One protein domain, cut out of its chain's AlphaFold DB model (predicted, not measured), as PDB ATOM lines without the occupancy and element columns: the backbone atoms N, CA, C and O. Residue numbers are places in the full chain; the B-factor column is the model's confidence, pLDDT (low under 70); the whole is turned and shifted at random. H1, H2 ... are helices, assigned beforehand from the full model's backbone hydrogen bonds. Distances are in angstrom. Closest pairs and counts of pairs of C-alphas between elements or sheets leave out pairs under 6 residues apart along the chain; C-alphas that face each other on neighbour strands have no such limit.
ATOM      1  N   ASP A  10       2.710  36.666  -5.492       98.06
ATOM      2  CA  ASP A  10       1.534  36.304  -6.286       98.06
ATOM      3  C   ASP A  10       1.911  35.843  -7.694       98.06
ATOM      4  O   ASP A  10       1.394  34.834  -8.170       98.06
ATOM      5  N   ALA A  11       2.862  36.524  -8.339       97.69
ATOM      6  CA  ALA A  11       3.369  36.106  -9.642       97.69
ATOM      7  C   ALA A  11       4.046  34.725  -9.574       97.69
ATOM      8  O   ALA A  11       3.820  33.878 -10.439       97.69
ATOM      9  N   TRP A  12       4.835  34.471  -8.524       97.62
ATOM     10  CA  TRP A  12       5.445  33.159  -8.292       97.62
ATOM     11  C   TRP A  12       4.412  32.073  -7.988       97.62
ATOM     12  O   TRP A  12       4.523  30.964  -8.505       97.62
ATOM     13  N   TYR A  13       3.384  32.389  -7.202       97.94
ATOM     14  CA  TYR A  13       2.300  31.463  -6.893       97.94
ATOM     15  C   TYR A  13       1.531  31.049  -8.152       97.94
ATOM     16  O   TYR A  13       1.354  29.853  -8.387       97.94
ATOM     17  N   GLU A  14       1.160  31.996  -9.017       97.81
ATOM     18  CA  GLU A  14       0.491  31.680 -10.284       97.81
ATOM     19  C   GLU A  14       1.384  30.867 -11.235       97.81
ATOM     20  O   GLU A  14       0.901  29.944 -11.901       97.81
ATOM     21  N   LEU A  15       2.695  31.139 -11.263       96.88
ATOM     22  CA  LEU A  15       3.665  30.342 -12.021       96.88
ATOM     23  C   LEU A  15       3.720  28.897 -11.518       96.88
ATOM     24  O   LEU A  15       3.581  27.962 -12.313       96.88
ATOM     25  N   MET A  16       3.895  28.698 -10.211       96.81
ATOM     26  CA  MET A  16       3.995  27.365  -9.615       96.81
ATOM     27  C   MET A  16       2.684  26.596  -9.796       96.81
ATOM     28  O   MET A  16       2.680  25.488 -10.320       96.81
ATOM     29  N   LYS A  17       1.539  27.216  -9.503       96.06
ATOM     30  CA  LYS A  17       0.213  26.610  -9.692       96.06
ATOM     31  C   LYS A  17      -0.059  26.212 -11.144       96.06
ATOM     32  O   LYS A  17      -0.652  25.167 -11.407       96.06
ATOM     33  N   THR A  18       0.367  27.031 -12.106       96.81
ATOM     34  CA  THR A  18       0.219  26.733 -13.540       96.81
ATOM     35  C   THR A  18       1.110  25.575 -13.988       96.81
ATOM     36  O   THR A  18       0.710  24.786 -14.843       96.81
ATOM     37  N   THR A  19       2.316  25.472 -13.436       96.00
ATOM     38  CA  THR A  19       3.294  24.435 -13.798       96.00
ATOM     39  C   THR A  19       2.996  23.099 -13.115       96.00
ATOM     40  O   THR A  19       3.078  22.069 -13.781       96.00
ATOM     41  N   PHE A  20       2.499  23.106 -11.875       94.56
ATOM     42  CA  PHE A  20       1.980  21.911 -11.201       94.56
ATOM     43  C   PHE A  20       0.859  21.226 -11.995       94.56
ATOM     44  O   PHE A  20       0.866  20.011 -12.149       94.56
ATOM     45  N   LYS A  21      -0.060  21.995 -12.603       94.88
ATOM     46  CA  LYS A  21      -1.109  21.462 -13.506       94.88
ATOM     47  C   LYS A  21      -0.564  20.768 -14.763       94.88
ATOM     48  O   LYS A  21      -1.338  20.193 -15.521       94.88
ATOM     49  N   ARG A  22       0.736  20.896 -15.026       97.06
ATOM     50  CA  ARG A  22       1.463  20.296 -16.151       97.06
ATOM     51  C   ARG A  22       2.516  19.291 -15.666       97.06
ATOM     52  O   ARG A  22       3.516  19.094 -16.349       97.06
ATOM     53  N   ASP A  23       2.312  18.719 -14.478       96.88
ATOM     54  CA  ASP A  23       3.157  17.694 -13.848       96.88
ATOM     55  C   ASP A  23       4.598  18.135 -13.523       96.88
ATOM     56  O   ASP A  23       5.480  17.312 -13.261       96.88
ATOM     57  N   VAL A  24       4.854  19.446 -13.483       96.75
ATOM     58  CA  VAL A  24       6.136  19.993 -13.022       96.75
ATOM     59  C   VAL A  24       6.094  20.132 -11.506       96.75
ATOM     60  O   VAL A  24       5.410  21.003 -10.977       96.75
ATOM     61  N   ASN A  25       6.853  19.279 -10.816       93.38
ATOM     62  CA  ASN A  25       6.871  19.204  -9.350       93.38
ATOM     63  C   ASN A  25       8.209  19.619  -8.712       93.38
ATOM     64  O   ASN A  25       8.338  19.610  -7.490       93.38
ATOM     65  N   VAL A  26       9.219  19.956  -9.520       95.44
ATOM     66  CA  VAL A  26      10.568  20.308  -9.052       95.44
ATOM     67  C   VAL A  26      10.902  21.720  -9.514       95.44
ATOM     68  O   VAL A  26      10.820  22.019 -10.704       95.44
ATOM     69  N   PHE A  27      11.297  22.570  -8.566       96.31
ATOM     70  CA  PHE A  27      11.662  23.967  -8.793       96.31
ATOM     71  C   PHE A  27      13.059  24.215  -8.231       96.31
ATOM     72  O   PHE A  27      13.287  24.027  -7.035       96.31
ATOM     73  N   ASP A  28      13.981  24.618  -9.100       97.50
ATOM     74  CA  ASP A  28      15.362  24.941  -8.741       97.50
ATOM     75  C   ASP A  28      15.478  26.383  -8.232       97.50
ATOM     76  O   ASP A  28      14.873  27.301  -8.790       97.50
ATOM     77  N   THR A  29      16.275  26.583  -7.184       96.94
ATOM     78  CA  THR A  29      16.611  27.908  -6.655       96.94
ATOM     79  C   THR A  29      17.990  27.896  -5.994       96.94
ATOM     80  O   THR A  29      18.569  26.838  -5.755       96.94
ATOM     81  N   SER A  30      18.540  29.076  -5.714       97.50
ATOM     82  CA  SER A  30      19.855  29.248  -5.097       97.50
ATOM     83  C   SER A  30      19.946  30.594  -4.383       97.50
ATOM     84  O   SER A  30      19.367  31.582  -4.840       97.50
ATOM     85  N   GLU A  31      20.778  30.671  -3.341       96.81
ATOM     86  CA  GLU A  31      21.141  31.925  -2.666       96.81
ATOM     87  C   GLU A  31      21.694  32.984  -3.638       96.81
ATOM     88  O   GLU A  31      21.496  34.189  -3.457       96.81
ATOM     89  N   MET A  32      22.334  32.555  -4.732       96.00
ATOM     90  CA  MET A  32      22.879  33.462  -5.744       96.00
ATOM     91  C   MET A  32      21.796  34.034  -6.662       96.00
ATOM     92  O   MET A  32      21.984  35.100  -7.259       96.00
ATOM     93  N   TYR A  33      20.641  33.373  -6.775       94.44
ATOM     94  CA  TYR A  33      19.563  33.823  -7.647       94.44
ATOM     95  C   TYR A  33      18.876  35.043  -7.047       94.44
ATOM     96  O   TYR A  33      18.130  34.983  -6.068       94.44
ATOM     97  N   ALA A  34      19.159  36.191  -7.666       93.38
ATOM     98  CA  ALA A  34      18.708  37.491  -7.194       93.38
ATOM     99  C   ALA A  34      19.070  37.738  -5.715       93.38
ATOM    100  O   ALA A  34      18.277  38.323  -4.982       93.38
ATOM    101  N   ASN A  35      20.262  37.307  -5.279       94.25
ATOM    102  CA  ASN A  35      20.780  37.544  -3.925       94.25
ATOM    103  C   ASN A  35      19.796  37.094  -2.817       94.25
ATOM    104  O   ASN A  35      19.406  37.882  -1.949       94.25
ATOM    105  N   GLY A  36      19.318  35.850  -2.920       94.56
ATOM    106  CA  GLY A  36      18.362  35.211  -2.008       94.56
ATOM    107  C   GLY A  36      16.913  35.682  -2.160       94.56
ATOM    108  O   GLY A  36      16.031  35.259  -1.412       94.56
ATOM    109  N   HIS A  37      16.617  36.584  -3.100       95.25
ATOM    110  CA  HIS A  37      15.245  37.039  -3.318       95.25
ATOM    111  C   HIS A  37      14.379  35.969  -3.990       95.25
ATOM    112  O   HIS A  37      13.204  35.860  -3.649       95.25
ATOM    113  N   ALA A  38      14.950  35.150  -4.880       96.06
ATOM    114  CA  ALA A  38      14.218  34.064  -5.534       96.06
ATOM    115  C   ALA A  38      13.654  33.061  -4.513       96.06
ATOM    116  O   ALA A  38      12.465  32.757  -4.542       96.06
ATOM    117  N   GLU A  39      14.468  32.633  -3.544       97.81
ATOM    118  CA  GLU A  39      14.044  31.733  -2.462       97.81
ATOM    119  C   GLU A  39      12.913  32.327  -1.615       97.81
ATOM    120  O   GLU A  39      11.971  31.624  -1.256       97.81
ATOM    121  N   LYS A  40      12.952  33.639  -1.342       97.69
ATOM    122  CA  LYS A  40      11.880  34.327  -0.601       97.69
ATOM    123  C   LYS A  40      10.559  34.323  -1.366       97.69
ATOM    124  O   LYS A  40       9.510  34.115  -0.758       97.69
ATOM    125  N   LEU A  41      10.601  34.551  -2.678       98.00
ATOM    126  CA  LEU A  41       9.406  34.529  -3.522       98.00
ATOM    127  C   LEU A  41       8.838  33.111  -3.648       98.00
ATOM    128  O   LEU A  41       7.640  32.923  -3.442       98.00
ATOM    129  N   GLN A  42       9.699  32.118  -3.887       97.94
ATOM    130  CA  GLN A  42       9.315  30.707  -3.959       97.94
ATOM    131  C   GLN A  42       8.711  30.212  -2.639       97.94
ATOM    132  O   GLN A  42       7.635  29.621  -2.635       97.94
ATOM    133  N   GLY A  43       9.353  30.500  -1.503       98.00
ATOM    134  CA  GLY A  43       8.832  30.139  -0.183       98.00
ATOM    135  C   GLY A  43       7.500  30.825   0.133       98.00
ATOM    136  O   GLY A  43       6.591  30.200   0.677       98.00
ATOM    137  N   GLY A  44       7.342  32.094  -0.262       98.31
ATOM    138  CA  GLY A  44       6.070  32.810  -0.155       98.31
ATOM    139  C   GLY A  44       4.954  32.160  -0.978       98.31
ATOM    140  O   GLY A  44       3.843  31.992  -0.476       98.31
ATOM    141  N   ALA A  45       5.255  31.747  -2.211       98.06
ATOM    142  CA  ALA A  45       4.308  31.064  -3.086       98.06
ATOM    143  C   ALA A  45       3.876  29.699  -2.529       98.06
ATOM    144  O   ALA A  45       2.685  29.390  -2.533       98.06
ATOM    145  N   VAL A  46       4.813  28.916  -1.982       97.12
ATOM    146  CA  VAL A  46       4.507  27.639  -1.311       97.12
ATOM    147  C   VAL A  46       3.597  27.860  -0.102       97.12
ATOM    148  O   VAL A  46       2.570  27.198   0.017       97.12
ATOM    149  N   ASN A  47       3.913  28.828   0.766       98.38
ATOM    150  CA  ASN A  47       3.071  29.145   1.925       98.38
ATOM    151  C   ASN A  47       1.654  29.571   1.520       98.38
ATOM    152  O   ASN A  47       0.688  29.207   2.187       98.38
ATOM    153  N   LYS A  48       1.517  30.316   0.418       98.00
ATOM    154  CA  LYS A  48       0.208  30.678  -0.127       98.00
ATOM    155  C   LYS A  48      -0.572  29.450  -0.601       98.00
ATOM    156  O   LYS A  48      -1.747  29.338  -0.271       98.00
ATOM    157  N   GLY A  49       0.082  28.508  -1.285       95.75
ATOM    158  CA  GLY A  49      -0.530  27.228  -1.657       95.75
ATOM    159  C   GLY A  49      -1.063  26.448  -0.453       95.75
ATOM    160  O   GLY A  49      -2.208  26.009  -0.468       95.75
ATOM    161  N   ILE A  50      -0.291  26.398   0.642       96.88
ATOM    162  CA  ILE A  50      -0.716  25.766   1.904       96.88
ATOM    163  C   ILE A  50      -1.989  26.421   2.463       96.88
ATOM    164  O   ILE A  50      -2.900  25.715   2.890       96.88
ATOM    165  N   VAL A  51      -2.064  27.757   2.467       97.44
ATOM    166  CA  VAL A  51      -3.247  28.496   2.948       97.44
ATOM    167  C   VAL A  51      -4.464  28.258   2.051       97.44
ATOM    168  O   VAL A  51      -5.572  28.097   2.559       97.44
ATOM    169  N   ASP A  52      -4.258  28.206   0.736       96.06
ATOM    170  CA  ASP A  52      -5.313  27.977  -0.257       96.06
ATOM    171  C   ASP A  52      -5.755  26.500  -0.338       96.06
ATOM    172  O   ASP A  52      -6.781  26.200  -0.953       96.06
ATOM    173  N   GLY A  53      -5.005  25.577   0.277       92.75
ATOM    174  CA  GLY A  53      -5.286  24.140   0.275       92.75
ATOM    175  C   GLY A  53      -4.985  23.446  -1.057       92.75
ATOM    176  O   GLY A  53      -5.710  22.520  -1.427       92.75
TER     177      GLY A  53
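What this domain is: This is residues 10 to 53 of the 54 residues of the protein "Aldo_ket_red domain-containing protein" of Phytophthora infestans (strain T30-4) (UniProt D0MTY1). Two helices and a long link make a rough triangle: H2, the longest helix, is one side, H1 meets it near Ala 45 and runs away from it as a second, shorter side, and the link of residues 21 to 36 leads back to the start of H2 as the third. The printed part has 44 residues with two named helices, H1 then H2, and no named strand; its class is all helix, with 27 residues in the helices. The whole is compact, with a radius of gyration of the C-alphas of 10.6 A, and the C-alphas span 28 by 21 by 14 A.

Where its parts are: Find C-alpha 37 at (15.245, 37.039, -3.318); from there H2, residues 37 to 52, runs 22.7 A to C-alpha 52 at (-5.313, 27.977, -0.257). Then go back to C-alpha 10 at (1.534, 36.304, -6.286), where H1, residues 10 to 20, begins and runs 15.2 A to C-alpha 20.

How they stand to each other: Look first at Ala 45 of H2 and Tyr 13 of H1, whose C-alphas are the closest of the two helices at 4.3 A. H1 and H2 touch, with 11 pairs of C-alphas within 8 A. Their lines stand only just about perpendicular, at 71 degrees. Their centres are 9.6 A apart. In the backbones of H1 and H2 every O i to N i+4 pair is within hydrogen-bond range.

The domain as a whole: The C-alphas farthest apart are those of Met 32, in the link, and Gly 53, the last printed residue, at 30.3 A. The link from H1 to H2 is long, with 16 residues, and its C-alphas lie 7 to 16 A from the mean of all C-alphas. The printed part has no cut. Read the B-factor column for the model's confidence: the mean pLDDT of the printed part is 96.5, and no printed residue is under 70.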